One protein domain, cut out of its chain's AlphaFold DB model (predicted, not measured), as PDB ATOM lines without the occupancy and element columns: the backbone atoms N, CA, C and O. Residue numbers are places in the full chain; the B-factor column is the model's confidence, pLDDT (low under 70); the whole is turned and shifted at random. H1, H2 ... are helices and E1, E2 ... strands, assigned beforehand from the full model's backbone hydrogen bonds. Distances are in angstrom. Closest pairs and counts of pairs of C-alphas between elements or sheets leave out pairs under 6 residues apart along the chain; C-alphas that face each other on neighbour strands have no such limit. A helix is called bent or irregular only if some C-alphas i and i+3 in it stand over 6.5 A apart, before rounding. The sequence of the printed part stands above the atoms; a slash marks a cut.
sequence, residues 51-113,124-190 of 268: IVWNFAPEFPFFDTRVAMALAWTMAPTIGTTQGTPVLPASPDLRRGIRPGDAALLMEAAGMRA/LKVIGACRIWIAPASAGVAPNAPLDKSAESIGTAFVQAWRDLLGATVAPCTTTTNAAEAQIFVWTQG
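Overview. This is residues 51 to 113 and 124 to 190 of the 268 residues of an uncharacterized protein of Dehalococcoidia bacterium (UniProt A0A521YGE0). A strongly twisted five-stranded sheet curls round one long helix, H4, and H1 crosses H4 on the same face. Beyond this sheet, the far part of H4 packs on a small two-stranded sheet of E3 and E5, while H2 and H3 pack on H1. The 130 printed residues include four named helices and seven named strands, in the order E1 H1 E2 H2 H3 E3 E4 H4 E5 E6 E7. The large sheet, E2 E1 E7 E4 E6, is mixed, the small one parallel, and the class is mixed, helices and strands. The whole is compact, with a radius of gyration of the C-alphas of 14.2 A, yet elongated, spanning 47 by 29 by 23 A.

Along the chain. E1, residues 51 to 55, begins with C-alpha 51 at (25.631, 38.171, 23.997) and is 14.1 A long. H1, residues 64 to 78, is 19.5 A long and only just irregular: C-alphas 73 and 76 are 6.9 A apart. E2 is residues 84 to 88, H2 91 to 94, H3 101 to 108, E3 125 to 127 and E4 131 to 134. H4, residues 147 to 166, runs 27.8 A from C-alpha 147 at (27.048, 42.071, 29.442). E5 is residues 168 to 170 and E6 174 to 176. E7, residues 184 to 188, is 13.7 A long and ends with C-alpha 188 at (21.487, 38.157, 26.136).

Arrangement. In the large sheet E1 is parallel to E2, with N 53 and O 87 at 3.0 A, and antiparallel to E7, with N 52 and O 187 at 2.9 A. E4 is parallel to E7, N 133 and O 184 being 2.9 A apart, and to E6, N 132 and O 174 being 2.9 A apart. E1, H1 and E2 form a strand-helix-strand unit, two parallel neighbour strands with a helix between, its crossover right-handed. H1 and H4 are on one face of this sheet, two layers, H1 at a height of 8.6 A over the sheet. H1, the hub, touches H4 at a steep tilt of 59 degrees, opposite ways, closest at the C-alphas of Met 74 and Ala 157, 5.0 A. It touches H3 at a shallow tilt of 31 degrees, closest at the C-alphas of Ala 69 and Ala 102, 4.4 A, and H2, closest at those of Met 68 and Leu 93, 5.0 A. E3 and E5 are parallel, with N 127 and O 169 at 2.8 A. Every O i to N i+4 pair is within hydrogen-bond range in H3 and H4, 9 of 11 in H1, and H2 is too short for one.

Size, cuts and confidence. The farthest C-alphas, of Ala 113 and Gly 140, are 47.7 A apart. Residues 114 to 123 are not printed, and C-alphas 113 and 124 are 12.0 A apart across this cut. The link E4 to H4 is long. Confidence is under 70 at residues 79 to 82, 99, 112 to 113 and 124 to 126.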
ATOM      1  N   ILE A  51      25.847  36.725  24.062       94.31
ATOM      2  CA  ILE A  51      25.631  38.171  23.997       94.31
ATOM      3  C   ILE A  51      25.409  38.567  22.547       94.31
ATOM      4  O   ILE A  51      26.246  38.303  21.679       94.31
ATOM      5  N   VAL A  52      24.282  39.222  22.299       95.19
ATOM      6  CA  VAL A  52      23.894  39.697  20.979       95.19
ATOM      7  C   VAL A  52      23.689  41.202  20.963       95.19
ATOM      8  O   VAL A  52      23.399  41.825  21.987       95.19
ATOM      9  N   TRP A  53      23.854  41.797  19.787       95.19
ATOM     10  CA  TRP A  53      23.699  43.233  19.611       95.19
ATOM     11  C   TRP A  53      23.079  43.604  18.266       95.19
ATOM     12  O   TRP A  53      23.128  42.838  17.304       95.19
ATOM     13  N   ASN A  54      22.490  44.794  18.183       94.81
ATOM     14  CA  ASN A  54      21.977  45.344  16.930       94.81
ATOM     15  C   ASN A  54      22.060  46.873  16.926       94.81
ATOM     16  O   ASN A  54      22.082  47.502  17.986       94.81
ATOM     17  N   PHE A  55      22.063  47.468  15.735       93.50
ATOM     18  CA  PHE A  55      21.935  48.916  15.595       93.50
ATOM     19  C   PHE A  55      20.496  49.377  15.838       93.50
ATOM     20  O   PHE A  55      19.536  48.610  15.719       93.50
ATOM     21  N   ALA A  56      20.344  50.657  16.165       91.38
ATOM     22  CA  ALA A  56      19.054  51.317  16.162       91.38
ATOM     23  C   ALA A  56      18.477  51.412  14.743       91.38
ATOM     24  O   ALA A  56      19.233  51.647  13.799       91.38
ATOM     25  N   PRO A  57      17.151  51.279  14.570       88.69
ATOM     26  CA  PRO A  57      16.500  51.428  13.275       88.69
ATOM     27  C   PRO A  57      16.385  52.919  12.910       88.69
ATOM     28  O   PRO A  57      15.319  53.528  12.976       88.69
ATOM     29  N   GLU A  58      17.505  53.549  12.579       87.12
ATOM     30  CA  GLU A  58      17.590  54.971  12.233       87.12
ATOM     31  C   GLU A  58      18.618  55.215  11.128       87.12
ATOM     32  O   GLU A  58      19.385  54.321  10.780       87.12
ATOM     33  N   PHE A  59      18.648  56.421  10.554       82.06
ATOM     34  CA  PHE A  59      19.714  56.784   9.617       82.06
ATOM     35  C   PHE A  59      21.082  56.800  10.334       82.06
ATOM     36  O   PHE A  59      21.176  57.405  11.408       82.06
ATOM     37  N   PRO A  60      22.157  56.226   9.754       83.81
ATOM     38  CA  PRO A  60      22.222  55.522   8.464       83.81
ATOM     39  C   PRO A  60      22.023  53.997   8.563       83.81
ATOM     40  O   PRO A  60      22.100  53.299   7.557       83.81
ATOM     41  N   PHE A  61      21.794  53.462   9.760       87.06
ATOM     42  CA  PHE A  61      21.736  52.026  10.049       87.06
ATOM     43  C   PHE A  61      20.542  51.287   9.427       87.06
ATOM     44  O   PHE A  61      20.586  50.062   9.333       87.06
ATOM     45  N   PHE A  62      19.494  51.986   8.976       86.56
ATOM     46  CA  PHE A  62      18.430  51.349   8.191       86.56
ATOM     47  C   PHE A  62      18.925  50.866   6.817       86.56
ATOM     48  O   PHE A  62      18.317  49.968   6.235       86.56
ATOM     49  N   ASP A  63      20.009  51.442   6.281       88.88
ATOM     50  CA  ASP A  63      20.629  50.933   5.062       88.88
ATOM     51  C   ASP A  63      21.449  49.689   5.412       88.88
ATOM     52  O   ASP A  63      22.503  49.761   6.053       88.88
ATOM     53  N   THR A  64      20.970  48.526   4.971       90.19
ATOM     54  CA  THR A  64      21.590  47.232   5.272       90.19
ATOM     55  C   THR A  64      23.050  47.176   4.829       90.19
ATOM     56  O   THR A  64      23.850  46.512   5.477       90.19
ATOM     57  N   ARG A  65      23.441  47.901   3.772       90.75
ATOM     58  CA  ARG A  65      24.832  47.941   3.295       90.75
ATOM     59  C   ARG A  65      25.729  48.648   4.303       90.75
ATOM     60  O   ARG A  65      26.814  48.153   4.595       90.75
ATOM     61  N   VAL A  66      25.254  49.760   4.868       90.25
ATOM     62  CA  VAL A  66      25.962  50.509   5.918       90.25
ATOM     63  C   VAL A  66      26.057  49.676   7.187       90.25
ATOM     64  O   VAL A  66      27.143  49.522   7.742       90.25
ATOM     65  N   ALA A  67      24.937  49.096   7.621       92.12
ATOM     66  CA  ALA A  67      24.899  48.260   8.812       92.12
ATOM     67  C   ALA A  67      25.810  47.026   8.676       92.12
ATOM     68  O   ALA A  67      26.568  46.726   9.596       92.12
ATOM     69  N   MET A  68      25.804  46.346   7.522       91.81
ATOM     70  CA  MET A  68      26.698  45.218   7.245       91.81
ATOM     71  C   MET A  68      28.167  45.640   7.223       91.81
ATOM     72  O   MET A  68      28.989  44.979   7.853       91.81
ATOM     73  N   ALA A  69      28.506  46.734   6.533       91.31
ATOM     74  CA  ALA A  69      29.878  47.234   6.477       91.31
ATOM     75  C   ALA A  69      30.411  47.555   7.879       91.31
ATOM     76  O   ALA A  69      31.486  47.088   8.245       91.31
ATOM     77  N   LEU A  70      29.627  48.278   8.688       91.25
ATOM     78  CA  LEU A  70      29.977  48.581  10.075       91.25
ATOM     79  C   LEU A  70      30.129  47.305  10.906       91.25
ATOM     80  O   LEU A  70      31.160  47.130  11.547       91.25
ATOM     81  N   ALA A  71      29.151  46.395  10.869       92.38
ATOM     82  CA  ALA A  71      29.190  45.167  11.661       92.38
ATOM     83  C   ALA A  71      30.427  44.310  11.358       92.38
ATOM     84  O   ALA A  71      31.069  43.811  12.282       92.38
ATOM     85  N   TRP A  72      30.812  44.194  10.088       89.50
ATOM     86  CA  TRP A  72      31.991  43.429   9.684       89.50
ATOM     87  C   TRP A  72      33.313  44.124   9.961       89.50
ATOM     88  O   TRP A  72      34.291  43.450  10.270       89.50
ATOM     89  N   THR A  73      33.360  45.454   9.897       89.44
ATOM     90  CA  THR A  73      34.532  46.203  10.364       89.44
ATOM     91  C   THR A  73      34.677  46.116  11.885       89.44
ATOM     92  O   THR A  73      35.794  46.064  12.386       89.44
ATOM     93  N   MET A  74      33.567  46.042  12.624       91.56
ATOM     94  CA  MET A  74      33.565  45.903  14.081       91.56
ATOM     95  C   MET A  74      33.929  44.489  14.549       91.56
ATOM     96  O   MET A  74      34.575  44.350  15.584       91.56
ATOM     97  N   ALA A  75      33.525  43.443  13.820       88.94
ATOM     98  CA  ALA A  75      33.617  42.051  14.269       88.94
ATOM     99  C   ALA A  75      35.020  41.610  14.756       88.94
ATOM    100  O   ALA A  75      35.088  41.004  15.829       88.94
ATOM    101  N   PRO A  76      36.139  41.940  14.074       83.00
ATOM    102  CA  PRO A  76      37.479  41.595  14.559       83.00
ATOM    103  C   PRO A  76      37.847  42.281  15.881       83.00
ATOM    104  O   PRO A  76      38.592  41.716  16.675       83.00
ATOM    105  N   THR A  77      37.324  43.489  16.117       84.06
ATOM    106  CA  THR A  77      37.634  44.317  17.294       84.06
ATOM    107  C   THR A  77      36.757  43.969  18.491       84.06
ATOM    108  O   THR A  77      37.232  43.984  19.622       84.06
ATOM    109  N   ILE A  78      35.483  43.642  18.252       84.25
ATOM    110  CA  ILE A  78      34.578  43.151  19.300       84.25
ATOM    111  C   ILE A  78      35.126  41.841  19.881       84.25
ATOM    112  O   ILE A  78      35.082  41.629  21.093       84.25
ATOM    113  N   GLY A  79      35.684  40.988  19.015       65.19
ATOM    114  CA  GLY A  79      36.333  39.744  19.406       65.19
ATOM    115  C   GLY A  79      35.436  38.828  20.245       65.19
ATOM    116  O   GLY A  79      34.205  38.844  20.162       65.19
ATOM    117  N   THR A  80      36.086  38.002  21.062       64.12
ATOM    118  CA  THR A  80      35.436  37.221  22.117       64.12
ATOM    119  C   THR A  80      35.611  37.934  23.454       64.12
ATOM    120  O   THR A  80      36.743  38.109  23.911       64.12
ATOM    121  N   THR A  81      34.522  38.300  24.131       65.31
ATOM    122  CA  THR A  81      34.608  38.773  25.519       65.31
ATOM    123  C   THR A  81      34.791  37.549  26.417       65.31
ATOM    124  O   THR A  81      33.894  36.719  26.503       65.31
ATOM    125  N   GLN A  82      35.957  37.411  27.060       66.69
ATOM    126  CA  GLN A  82      36.292  36.257  27.918       66.69
ATOM    127  C   GLN A  82      36.202  34.887  27.210       66.69
ATOM    128  O   GLN A  82      35.845  33.886  27.819       66.69
ATOM    129  N   GLY A  83      36.521  34.830  25.914       71.31
ATOM    130  CA  GLY A  83      36.448  33.591  25.125       71.31
ATOM    131  C   GLY A  83      35.053  33.266  24.578       71.31
ATOM    132  O   GLY A  83      34.933  32.409  23.706       71.31
ATOM    133  N   THR A  84      34.020  34.006  24.987       79.50
ATOM    134  CA  THR A  84      32.663  33.884  24.442       79.50
ATOM    135  C   THR A  84      32.464  34.869  23.284       79.50
ATOM    136  O   THR A  84      32.793  36.053  23.418       79.50
ATOM    137  N   PRO A  85      31.929  34.427  22.133       81.38
ATOM    138  CA  PRO A  85      31.671  35.315  21.006       81.38
ATOM    139  C   PRO A  85      30.518  36.281  21.304       81.38
ATOM    140  O   PRO A  85      29.503  35.902  21.886       81.38
ATOM    141  N   VAL A  86      30.666  37.523  20.846       90.62
ATOM    142  CA  VAL A  86      29.609  38.543  20.858       90.62
ATOM    143  C   VAL A  86      29.114  38.724  19.425       90.62
ATOM    144  O   VAL A  86      29.899  39.023  18.526       90.62
ATOM    145  N   LEU A  87      27.820  38.504  19.187       93.06
ATOM    146  CA  LEU A  87      27.293  38.286  17.836       93.06
ATOM    147  C   LEU A  87      26.267  39.352  17.421       93.06
ATOM    148  O   LEU A  87      25.436  39.756  18.230       93.06
ATOM    149  N   PRO A  88      26.233  39.775  16.148       93.88
ATOM    150  CA  PRO A  88      25.092  40.521  15.635       93.88
ATOM    151  C   PRO A  88      23.806  39.688  15.755       93.88
ATOM    152  O   PRO A  88      23.770  38.518  15.360       93.88
ATOM    153  N   ALA A  89      22.734  40.285  16.272       93.38
ATOM    154  CA  ALA A  89      21.440  39.632  16.454       93.38
ATOM    155  C   ALA A  89      20.732  39.360  15.119       93.38
ATOM    156  O   ALA A  89      20.112  38.310  14.935       93.38
ATOM    157  N   SER A  90      20.864  40.288  14.171       91.75
ATOM    158  CA  SER A  90      20.253  40.203  12.843       91.75
ATOM    159  C   SER A  90      21.032  39.231  11.941       91.75
ATOM    160  O   SER A  90      22.239  39.422  11.769       91.75
ATOM    161  N   PRO A  91      20.379  38.233  11.309       90.06
ATOM    162  CA  PRO A  91      21.048  37.272  10.425       90.06
ATOM    163  C   PRO A  91      21.807  37.921   9.265       90.06
ATOM    164  O   PRO A  91      22.888  37.468   8.897       90.06
ATOM    165  N   ASP A  92      21.286  39.017   8.713       89.19
ATOM    166  CA  ASP A  92      21.919  39.700   7.579       89.19
ATOM    167  C   ASP A  92      23.260  40.342   7.956       89.19
ATOM    168  O   ASP A  92      24.187  40.351   7.150       89.19
ATOM    169  N   LEU A  93      23.410  40.780   9.210       91.12
ATOM    170  CA  LEU A  93      24.668  41.323   9.729       91.12
ATOM    171  C   LEU A  93      25.714  40.233  10.003       91.12
ATOM    172  O   LEU A  93      26.894  40.540  10.142       91.12
ATOM    173  N   ARG A  94      25.302  38.960  10.060       90.00
ATOM    174  CA  ARG A  94      26.197  37.807  10.235       90.00
ATOM    175  C   ARG A  94      26.753  37.267   8.917       90.00
ATOM    176  O   ARG A  94      27.644  36.421   8.946       90.00
ATOM    177  N   ARG A  95      26.259  37.728   7.763       87.44
ATOM    178  CA  ARG A  95      26.715  37.257   6.445       87.44
ATOM    179  C   ARG A  95      28.075  37.835   6.088       87.44
ATOM    180  O   ARG A  95      28.190  39.050   6.020       87.44
ATOM    181  N   GLY A  96      29.045  36.969   5.792       83.38
ATOM    182  CA  GLY A  96      30.391  37.322   5.327       83.38
ATOM    183  C   GLY A  96      30.429  38.419   4.267       83.38
ATOM    184  O   GLY A  96      29.738  38.311   3.255       83.38
ATOM    185  N   ILE A  97      31.319  39.403   4.442       86.44
ATOM    186  CA  ILE A  97      31.751  40.310   3.364       86.44
ATOM    187  C   ILE A  97      33.252  40.151   3.123       86.44
ATOM    188  O   ILE A  97      33.996  39.803   4.046       86.44
ATOM    189  N   ARG A  98      33.725  40.360   1.889       82.88
ATOM    190  CA  ARG A  98      35.157  40.205   1.601       82.88
ATOM    191  C   ARG A  98      35.950  41.392   2.150       82.88
ATOM    192  O   ARG A  98      35.423  42.507   2.217       82.88
ATOM    193  N   PRO A  99      37.237  41.195   2.485       69.81
ATOM    194  CA  PRO A  99      38.140  42.306   2.761       69.81
ATOM    195  C   PRO A  99      38.140  43.291   1.578       69.81
ATOM    196  O   PRO A  99      38.457  42.905   0.456       69.81
ATOM    197  N   GLY A 100      37.741  44.543   1.817       76.12
ATOM    198  CA  GLY A 100      37.594  45.587   0.789       76.12
ATOM    199  C   GLY A 100      36.145  45.929   0.413       76.12
ATOM    200  O   GLY A 100      35.866  47.082   0.082       76.12
ATOM    201  N   ASP A 101      35.199  44.996   0.575       86.56
ATOM    202  CA  ASP A 101      33.787  45.229   0.234       86.56
ATOM    203  C   ASP A 101      33.117  46.218   1.193       86.56
ATOM    204  O   ASP A 101      32.202  46.933   0.798       86.56
ATOM    205  N   ALA A 102      33.590  46.316   2.442       86.50
ATOM    206  CA  ALA A 102      33.049  47.255   3.426       86.50
ATOM    207  C   ALA A 102      33.069  48.702   2.903       86.50
ATOM    208  O   ALA A 102      32.070  49.411   2.981       86.50
ATOM    209  N   ALA A 103      34.179  49.130   2.294       83.69
ATOM    210  CA  ALA A 103      34.293  50.463   1.706       83.69
ATOM    211  C   ALA A 103      33.346  50.656   0.509       83.69
ATOM    212  O   ALA A 103      32.734  51.716   0.383       83.69
ATOM    213  N   LEU A 104      33.201  49.629  -0.337       85.94
ATOM    214  CA  LEU A 104      32.309  49.647  -1.500       85.94
ATOM    215  C   LEU A 104      30.835  49.707  -1.090       85.94
ATOM    216  O   LEU A 104      30.060  50.441  -1.696       85.94
ATOM    217  N   LEU A 105      30.446  48.986  -0.037       89.06
ATOM    218  CA  LEU A 105      29.099  49.035   0.533       89.06
ATOM    219  C   LEU A 105      28.775  50.433   1.072       89.06
ATOM    220  O   LEU A 105      27.686  50.949   0.816       89.06
ATOM    221  N   MET A 106      29.737  51.074   1.743       86.31
ATOM    222  CA  MET A 106      29.593  52.451   2.227       86.31
ATOM    223  C   MET A 106      29.490  53.461   1.076       86.31
ATOM    224  O   MET A 106      28.684  54.388   1.148       86.31
ATOM    225  N   GLU A 107      30.255  53.292  -0.007       85.38
ATOM    226  CA  GLU A 107      30.138  54.136  -1.206       85.38
ATOM    227  C   GLU A 107      28.805  53.916  -1.933       85.38
ATOM    228  O   GLU A 107      28.139  54.881  -2.303       85.38
ATOM    229  N   ALA A 108      28.362  52.665  -2.083       85.44
ATOM    230  CA  ALA A 108      27.083  52.327  -2.705       85.44
ATOM    231  C   ALA A 108      25.881  52.878  -1.920       85.44
ATOM    232  O   ALA A 108      24.836  53.169  -2.509       85.44
ATOM    233  N   ALA A 109      26.027  53.029  -0.602       85.50
ATOM    234  CA  ALA A 109      25.072  53.707   0.268       85.50
ATOM    235  C   ALA A 109      25.195  55.244   0.252       85.50
ATOM    236  O   ALA A 109      24.447  55.928   0.943       85.50
ATOM    237  N   GLY A 110      26.130  55.808  -0.520       82.00
ATOM    238  CA  GLY A 110      26.364  57.251  -0.602       82.00
ATOM    239  C   GLY A 110      27.015  57.853   0.648       82.00
ATOM    240  O   GLY A 110      26.989  59.068   0.819       82.00
ATOM    241  N   MET A 111      27.592  57.025   1.524       78.25
ATOM    242  CA  MET A 111      28.142  57.457   2.813       78.25
ATOM    243  C   MET A 111      29.605  57.910   2.731       78.25
ATOM    244  O   MET A 111      30.054  58.676   3.581       78.25
ATOM    245  N   ARG A 112      30.359  57.485   1.709       68.69
ATOM    246  CA  ARG A 112      31.699  58.023   1.423       68.69
ATOM    247  C   ARG A 112      31.613  59.158   0.406       68.69
ATOM    248  O   ARG A 112      31.125  58.966  -0.706       68.69
ATOM    249  N   ALA A 113      32.145  60.329   0.759       52.47
ATOM    250  CA  ALA A 113      32.397  61.386  -0.213       52.47
ATOM    251  C   ALA A 113      33.453  60.894  -1.217       52.47
ATOM    252  O   ALA A 113      34.543  60.487  -0.813       52.47
ATOM    253  N   LEU A 124      38.208  65.224   9.403       60.38
ATOM    254  CA  LEU A 124      37.410  64.371  10.279       60.38
ATOM    255  C   LEU A 124      36.136  65.107  10.704       60.38
ATOM    256  O   LEU A 124      36.204  66.141  11.372       60.38
ATOM    257  N   LYS A 125      34.965  64.579  10.338       69.31
ATOM    258  CA  LYS A 125      33.688  65.154  10.775       69.31
ATOM    259  C   LYS A 125      33.405  64.686  12.198       69.31
ATOM    260  O   LYS A 125      33.334  63.482  12.440       69.31
ATOM    261  N   VAL A 126      33.237  65.617  13.138       65.00
ATOM    262  CA  VAL A 126      32.763  65.275  14.486       65.00
ATOM    263  C   VAL A 126      31.267  64.993  14.410       65.00
ATOM    264  O   VAL A 126      30.486  65.812  13.926       65.00
ATOM    265  N   ILE A 127      30.888  63.809  14.861       71.25
ATOM    266  CA  ILE A 127      29.519  63.319  14.950       71.25
ATOM    267  C   ILE A 127      29.172  63.231  16.448       71.25
ATOM    268  O   ILE A 127      30.077  63.136  17.276       71.25
ATOM    269  N   GLY A 128      27.889  63.377  16.795       76.00
ATOM    270  CA  GLY A 128      27.375  63.588  18.152       76.00
ATOM    271  C   GLY A 128      27.638  62.458  19.160       76.00
ATOM    272  O   GLY A 128      28.644  61.749  19.120       76.00
ATOM    273  N   ALA A 129      26.757  62.331  20.154       82.62
ATOM    274  CA  ALA A 129      26.959  61.388  21.252       82.62
ATOM    275  C   ALA A 129      26.716  59.936  20.812       82.62
ATOM    276  O   ALA A 129      25.725  59.653  20.146       82.62
ATOM    277  N   CYS A 130      27.579  59.013  21.250       90.50
ATOM    278  CA  CYS A 130      27.306  57.580  21.174       90.50
ATOM    279  C   CYS A 130      26.723  57.072  22.501       90.50
ATOM    280  O   CYS A 130      27.272  57.299  23.586       90.50
ATOM    281  N   ARG A 131      25.606  56.359  22.410       93.31
ATOM    282  CA  ARG A 131      24.818  55.808  23.505       93.31
ATOM    283  C   ARG A 131      24.519  54.335  23.240       93.31
ATOM    284  O   ARG A 131      24.062  53.961  22.157       93.31
ATOM    285  N   ILE A 132      24.737  53.507  24.254       94.94
ATOM    286  CA  ILE A 132      24.470  52.068  24.219       94.94
ATOM    287  C   ILE A 132      23.398  51.756  25.246       94.94
ATOM    288  O   ILE A 132      23.534  52.106  26.418       94.94
ATOM    289  N   TRP A 133      22.339  51.086  24.814       94.75
ATOM    290  CA  TRP A 133      21.355  50.530  25.726       94.75
ATOM    291  C   TRP A 133      21.686  49.068  25.996       94.75
ATOM    292  O   TRP A 133      21.940  48.293  25.071       94.75
ATOM    293  N   ILE A 134      21.668  48.707  27.272       94.56
ATOM    294  CA  ILE A 134      21.930  47.355  27.747       94.56
ATOM    295  C   ILE A 134      20.638  46.823  28.352       94.56
ATOM    296  O   ILE A 134      20.037  47.479  29.206       94.56
ATOM    297  N   ALA A 135      20.203  45.647  27.906       92.31
ATOM    298  CA  ALA A 135      19.017  45.022  28.464       92.31
ATOM    299  C   ALA A 135      19.207  44.704  29.954       92.31
ATOM    300  O   ALA A 135      20.292  44.278  30.359       92.31
ATOM    301  N   PRO A 136      18.154  44.855  30.773       88.56
ATOM    302  CA  PRO A 136      18.189  44.355  32.138       88.56
ATOM    303  C   PRO A 136      18.404  42.836  32.140       88.56
ATOM    304  O   PRO A 136      18.028  42.135  31.195       88.56
ATOM    305  N   ALA A 137      18.989  42.327  33.225       84.44
ATOM    306  CA  ALA A 137      19.197  40.895  33.398       84.44
ATOM    307  C   ALA A 137      17.871  40.128  33.261       84.44
ATOM    308  O   ALA A 137      16.846  40.517  33.825       84.44
ATOM    309  N   SER A 138      17.895  39.030  32.506       83.62
ATOM    310  CA  SER A 138      16.721  38.190  32.279       83.62
ATOM    311  C   SER A 138      16.665  37.065  33.307       83.62
ATOM    312  O   SER A 138      17.638  36.334  33.500       83.62
ATOM    313  N   ALA A 139      15.517  36.905  33.965       86.25
ATOM    314  CA  ALA A 139      15.299  35.774  34.854       86.25
ATOM    315  C   ALA A 139      15.358  34.458  34.059       86.25
ATOM    316  O   ALA A 139      14.680  34.307  33.046       86.25
ATOM    317  N   GLY A 140      16.160  33.501  34.530       87.56
ATOM    318  CA  GLY A 140      16.275  32.174  33.915       87.56
ATOM    319  C   GLY A 140      17.233  32.076  32.723       87.56
ATOM    320  O   GLY A 140      17.429  30.974  32.220       87.56
ATOM    321  N   VAL A 141      17.873  33.173  32.298       90.38
ATOM    322  CA  VAL A 141      18.902  33.153  31.246       90.38
ATOM    323  C   VAL A 141      20.208  33.703  31.805       90.38
ATOM    324  O   VAL A 141      20.350  34.905  32.024       90.38
ATOM    325  N   ALA A 142      21.174  32.814  32.036       89.62
ATOM    326  CA  ALA A 142      22.514  33.206  32.446       89.62
ATOM    327  C   ALA A 142      23.334  33.638  31.215       89.62
ATOM    328  O   ALA A 142      23.362  32.908  30.221       89.62
ATOM    329  N   PRO A 143      23.997  34.804  31.249       90.44
ATOM    330  CA  PRO A 143      24.839  35.234  30.147       90.44
ATOM    331  C   PRO A 143      26.170  34.467  30.134       90.44
ATOM    332  O   PRO A 143      26.828  34.323  31.163       90.44
ATOM    333  N   ASN A 144      26.605  34.039  28.947       91.00
ATOM    334  CA  ASN A 144      27.885  33.358  28.718       91.00
ATOM    335  C   ASN A 144      29.093  34.315  28.808       91.00
ATOM    336  O   ASN A 144      30.239  33.872  28.760       91.00
ATOM    337  N   ALA A 145      28.853  35.628  28.893       89.44
ATOM    338  CA  ALA A 145      29.862  36.663  29.114       89.44
ATOM    339  C   ALA A 145      29.279  37.867  29.877       89.44
ATOM    340  O   ALA A 145      28.071  38.097  29.828       89.44
ATOM    341  N   PRO A 146      30.105  38.688  30.552       90.06
ATOM    342  CA  PRO A 146      29.627  39.879  31.242       90.06
ATOM    343  C   PRO A 146      29.083  40.919  30.255       90.06
ATOM    344  O   PRO A 146      29.825  41.467  29.437       90.06
ATOM    345  N   LEU A 147      27.789  41.221  30.376       90.00
ATOM    346  CA  LEU A 147      27.048  42.071  29.442       90.00
ATOM    347  C   LEU A 147      27.650  43.484  29.314       90.00
ATOM    348  O   LEU A 147      27.825  43.975  28.199       90.00
ATOM    349  N   ASP A 148      28.062  44.096  30.430       90.25
ATOM    350  CA  ASP A 148      28.688  45.427  30.440       90.25
ATOM    351  C   ASP A 148      30.038  45.453  29.711       90.25
ATOM    352  O   ASP A 148      30.340  46.397  28.980       90.25
ATOM    353  N   LYS A 149      30.845  44.393  29.855       90.44
ATOM    354  CA  LYS A 149      32.148  44.287  29.178       90.44
ATOM    355  C   LYS A 149      31.984  44.071  27.682       90.44
ATOM    356  O   LYS A 149      32.712  44.668  26.890       90.44
ATOM    357  N   SER A 150      30.994  43.275  27.288       93.19
ATOM    358  CA  SER A 150      30.635  43.140  25.881       93.19
ATOM    359  C   SER A 150      30.146  44.472  25.306       93.19
ATOM    360  O   SER A 150      30.619  44.869  24.244       93.19
ATOM    361  N   ALA A 151      29.299  45.220  26.017       93.38
ATOM    362  CA  ALA A 151      28.843  46.539  25.575       93.38
ATOM    363  C   ALA A 151      29.995  47.552  25.410       93.38
ATOM    364  O   ALA A 151      30.041  48.263  24.406       93.38
ATOM    365  N   GLU A 152      30.956  47.579  26.339       91.81
ATOM    366  CA  GLU A 152      32.173  48.404  26.253       91.81
ATOM    367  C   GLU A 152      32.998  48.078  24.991       91.81
ATOM    368  O   GLU A 152      33.399  48.981  24.247       91.81
ATOM    369  N   SER A 153      33.192  46.784  24.701       92.75
ATOM    370  CA  SER A 153      33.914  46.330  23.503       92.75
ATOM    371  C   SER A 153      33.191  46.705  22.204       92.75
ATOM    372  O   SER A 153      33.817  47.211  21.271       92.75
ATOM    373  N   ILE A 154      31.859  46.555  22.166       94.94
ATOM    374  CA  ILE A 154      31.023  46.928  21.020       94.94
ATOM    375  C   ILE A 154      31.091  48.438  20.779       94.94
ATOM    376  O   ILE A 154      31.274  48.868  19.642       94.94
ATOM    377  N   GLY A 155      30.998  49.249  21.836       93.12
ATOM    378  CA  GLY A 155      31.112  50.703  21.738       93.12
ATOM    379  C   GLY A 155      32.465  51.165  21.208       93.12
ATOM    380  O   GLY A 155      32.534  52.017  20.323       93.12
ATOM    381  N   THR A 156      33.545  50.563  21.703       92.81
ATOM    382  CA  THR A 156      34.906  50.864  21.242       92.81
ATOM    383  C   THR A 156      35.078  50.503  19.767       92.81
ATOM    384  O   THR A 156      35.539  51.331  18.976       92.81
ATOM    385  N   ALA A 157      34.637  49.304  19.375       93.88
ATOM    386  CA  ALA A 157      34.680  48.848  17.991       93.88
ATOM    387  C   ALA A 157      33.845  49.738  17.063       93.88
ATOM    388  O   ALA A 157      34.273  50.040  15.953       93.88
ATOM    389  N   PHE A 158      32.679  50.200  17.517       93.50
ATOM    390  CA  PHE A 158      31.820  51.100  16.756       93.50
ATOM    391  C   PHE A 158      32.494  52.444  16.472       93.50
ATOM    392  O   PHE A 158      32.548  52.874  15.320       93.50
ATOM    393  N   VAL A 159      33.051  53.093  17.500       90.56
ATOM    394  CA  VAL A 159      33.762  54.374  17.342       90.56
ATOM    395  C   VAL A 159      34.950  54.222  16.388       90.56
ATOM    396  O   VAL A 159      35.191  55.098  15.555       90.56
ATOM    397  N   GLN A 160      35.677  53.107  16.480       90.19
ATOM    398  CA  GLN A 160      36.774  52.804  15.568       90.19
ATOM    399  C   GLN A 160      36.280  52.579  14.131       90.19
ATOM    400  O   GLN A 160      36.797  53.204  13.209       90.19
ATOM    401  N   ALA A 161      35.238  51.771  13.926       89.50
ATOM    402  CA  ALA A 161      34.698  51.486  12.599       89.50
ATOM    403  C   ALA A 161      34.175  52.748  11.893       89.50
ATOM    404  O   ALA A 161      34.386  52.912  10.692       89.50
ATOM    405  N   TRP A 162      33.549  53.676  12.624       87.12
ATOM    406  CA  TRP A 162      33.145  54.978  12.079       87.12
ATOM    407  C   TRP A 162      34.332  55.811  11.604       87.12
ATOM    408  O   TRP A 162      34.282  56.413  10.529       87.12
ATOM    409  N   ARG A 163      35.419  55.820  12.375       85.38
ATOM    410  CA  ARG A 163      36.654  56.499  11.986       85.38
ATOM    411  C   ARG A 163      37.255  55.875  10.734       85.38
ATOM    412  O   ARG A 163      37.543  56.595   9.782       85.38
ATOM    413  N   ASP A 164      37.382  54.555  10.717       84.31
ATOM    414  CA  ASP A 164      38.080  53.822   9.661       84.31
ATOM    415  C   ASP A 164      37.283  53.815   8.343       84.31
ATOM    416  O   ASP A 164      37.842  53.960   7.251       84.31
ATOM    417  N   LEU A 165      35.951  53.704   8.416       84.00
ATOM    418  CA  LEU A 165      35.097  53.685   7.229       84.00
ATOM    419  C   LEU A 165      34.744  55.078   6.721       84.00
ATOM    420  O   LEU A 165      34.685  55.256   5.505       84.00
ATOM    421  N   LEU A 166      34.503  56.053   7.596       79.38
ATOM    422  CA  LEU A 166      33.930  57.345   7.200       79.38
ATOM    423  C   LEU A 166      34.849  58.538   7.426       79.38
ATOM    424  O   LEU A 166      34.499  59.640   7.010       79.38
ATOM    425  N   GLY A 167      36.007  58.350   8.065       78.62
ATOM    426  CA  GLY A 167      36.824  59.480   8.492       78.62
ATOM    427  C   GLY A 167      36.023  60.392   9.419       78.62
ATOM    428  O   GLY A 167      36.046  61.608   9.266       78.62
ATOM    429  N   ALA A 168      35.243  59.820  10.334       79.50
ATOM    430  CA  ALA A 168      34.429  60.576  11.275       79.50
ATOM    431  C   ALA A 168      34.835  60.271  12.716       79.50
ATOM    432  O   ALA A 168      35.142  59.133  13.067       79.50
ATOM    433  N   THR A 169      34.803  61.294  13.564       81.50
ATOM    434  CA  THR A 169      35.037  61.144  14.999       81.50
ATOM    435  C   THR A 169      33.696  61.131  15.705       81.50
ATOM    436  O   THR A 169      32.982  62.130  15.697       81.50
ATOM    437  N   VAL A 170      33.363  60.011  16.335       83.62
ATOM    438  CA  VAL A 170      32.210  59.884  17.232       83.62
ATOM    439  C   VAL A 170      32.716  59.983  18.672       83.62
ATOM    440  O   VAL A 170      33.808  59.491  18.975       83.62
ATOM    441  N   ALA A 171      31.953  60.621  19.564       86.50
ATOM    442  CA  ALA A 171      32.280  60.614  20.989       86.50
ATOM    443  C   ALA A 171      32.328  59.170  21.543       86.50
ATOM    444  O   ALA A 171      31.596  58.310  21.046       86.50
ATOM    445  N   PRO A 172      33.140  58.886  22.583       88.94
ATOM    446  CA  PRO A 172      33.123  57.584  23.240       88.94
ATOM    447  C   PRO A 172      31.707  57.175  23.646       88.94
ATOM    448  O   PRO A 172      30.929  57.991  24.149       88.94
ATOM    449  N   CYS A 173      31.373  55.910  23.414       92.44
ATOM    450  CA  CYS A 173      30.055  55.396  23.739       92.44
ATOM    451  C   CYS A 173      29.849  55.323  25.252       92.44
ATOM    452  O   CYS A 173      30.721  54.882  25.996       92.44
ATOM    453  N   THR A 174      28.669  55.736  25.701       93.50
ATOM    454  CA  THR A 174      28.262  55.686  27.111       93.50
ATOM    455  C   THR A 174      26.973  54.894  27.245       93.50
ATOM    456  O   THR A 174      26.151  54.879  26.329       93.50
ATOM    457  N   THR A 175      26.779  54.217  28.370       93.56
ATOM    458  CA  THR A 175      25.540  53.478  28.608       93.56
ATOM    459  C   THR A 175      24.385  54.441  28.889       93.56
ATOM    460  O   THR A 175      24.570  55.511  29.470       93.56
ATOM    461  N   THR A 176      23.184  54.084  28.446       90.44
ATOM    462  CA  THR A 176      21.949  54.819  28.736       90.44
ATOM    463  C   THR A 176      20.861  53.856  29.187       90.44
ATOM    464  O   THR A 176      20.747  52.739  28.683       90.44
ATOM    465  N   THR A 177      20.034  54.304  30.127       88.88
ATOM    466  CA  THR A 177      18.805  53.602  30.517       88.88
ATOM    467  C   THR A 177      17.657  53.892  29.547       88.88
ATOM    468  O   THR A 177      16.693  53.129  29.490       88.88
ATOM    469  N   ASN A 178      17.766  54.955  28.739       87.62
ATOM    470  CA  ASN A 178      16.766  55.334  27.752       87.62
ATOM    471  C   ASN A 178      17.045  54.671  26.395       87.62
ATOM    472  O   ASN A 178      17.861  55.144  25.600       87.62
ATOM    473  N   ALA A 179      16.308  53.599  26.092       87.31
ATOM    474  CA  ALA A 179      16.371  52.901  24.807       87.31
ATOM    475  C   ALA A 179      16.153  53.837  23.599       87.31
ATOM    476  O   ALA A 179      16.705  53.588  22.527       87.31
ATOM    477  N   ALA A 180      15.390  54.926  23.756       85.69
ATOM    478  CA  ALA A 180      15.103  55.893  22.695       85.69
ATOM    479  C   ALA A 180      16.311  56.748  22.276       85.69
ATOM    480  O   ALA A 180      16.276  57.346  21.206       85.69
ATOM    481  N   GLU A 181      17.377  56.785  23.076       86.00
ATOM    482  CA  GLU A 181      18.593  57.564  22.799       86.00
ATOM    483  C   GLU A 181      19.751  56.708  22.286       86.00
ATOM    484  O   GLU A 181      20.760  57.248  21.842       86.00
ATOM    485  N   ALA A 182      19.637  55.381  22.379       90.56
ATOM    486  CA  ALA A 182      20.714  54.468  22.025       90.56
ATOM    487  C   ALA A 182      20.830  54.252  20.515       90.56
ATOM    488  O   ALA A 182      19.812  54.148  19.825       90.56
ATOM    489  N   GLN A 183      22.069  54.123  20.034       91.69
ATOM    490  CA  GLN A 183      22.395  53.694  18.667       91.69
ATOM    491  C   GLN A 183      22.703  52.200  18.592       91.69
ATOM    492  O   GLN A 183      22.618  51.605  17.519       91.69
ATOM    493  N   ILE A 184      23.073  51.593  19.719       94.00
ATOM    494  CA  ILE A 184      23.408  50.177  19.825       94.00
ATOM    495  C   ILE A 184      22.611  49.589  20.981       94.00
ATOM    496  O   ILE A 184      22.583  50.147  22.079       94.00
ATOM    497  N   PHE A 185      21.992  48.447  20.725       94.75
ATOM    498  CA  PHE A 185      21.283  47.653  21.716       94.75
ATOM    499  C   PHE A 185      22.065  46.378  21.972       94.75
ATOM    500  O   PHE A 185      22.456  45.713  21.014       94.75
ATOM    501  N   VAL A 186      22.271  46.033  23.240       95.38
ATOM    502  CA  VAL A 186      23.000  44.832  23.663       95.38
ATOM    503  C   VAL A 186      22.138  44.049  24.645       95.38
ATOM    504  O   VAL A 186      21.597  44.621  25.590       95.38
ATOM    505  N   TRP A 187      21.984  42.747  24.423       95.31
ATOM    506  CA  TRP A 187      21.198  41.871  25.289       95.31
ATOM    507  C   TRP A 187      21.707  40.431  25.235       95.31
ATOM    508  O   TRP A 187      22.536  40.069  24.400       95.31
ATOM    509  N   THR A 188      21.211  39.595  26.140       95.31
ATOM    510  CA  THR A 188      21.487  38.157  26.136       95.31
ATOM    511  C   THR A 188      20.457  37.433  25.274       95.31
ATOM    512  O   THR A 188      19.253  37.612  25.453       95.31
ATOM    513  N   GLN A 189      20.910  36.590  24.351       94.88
ATOM    514  CA  GLN A 189      20.052  35.769  23.506       94.88
ATOM    515  C   GLN A 189      19.182  34.839  24.363       94.88
ATOM    516  O   GLN A 189      19.672  34.177  25.278       94.88
ATOM    517  N   GLY A 190      17.883  34.790  24.060       91.12
ATOM    518  CA  GLY A 190      16.871  34.121  24.888       91.12
ATOM    519  C   GLY A 190      16.276  35.013  25.985       91.12
ATOM    520  O   GLY A 190      15.229  34.677  26.528       91.12
TER     521      GLY A 190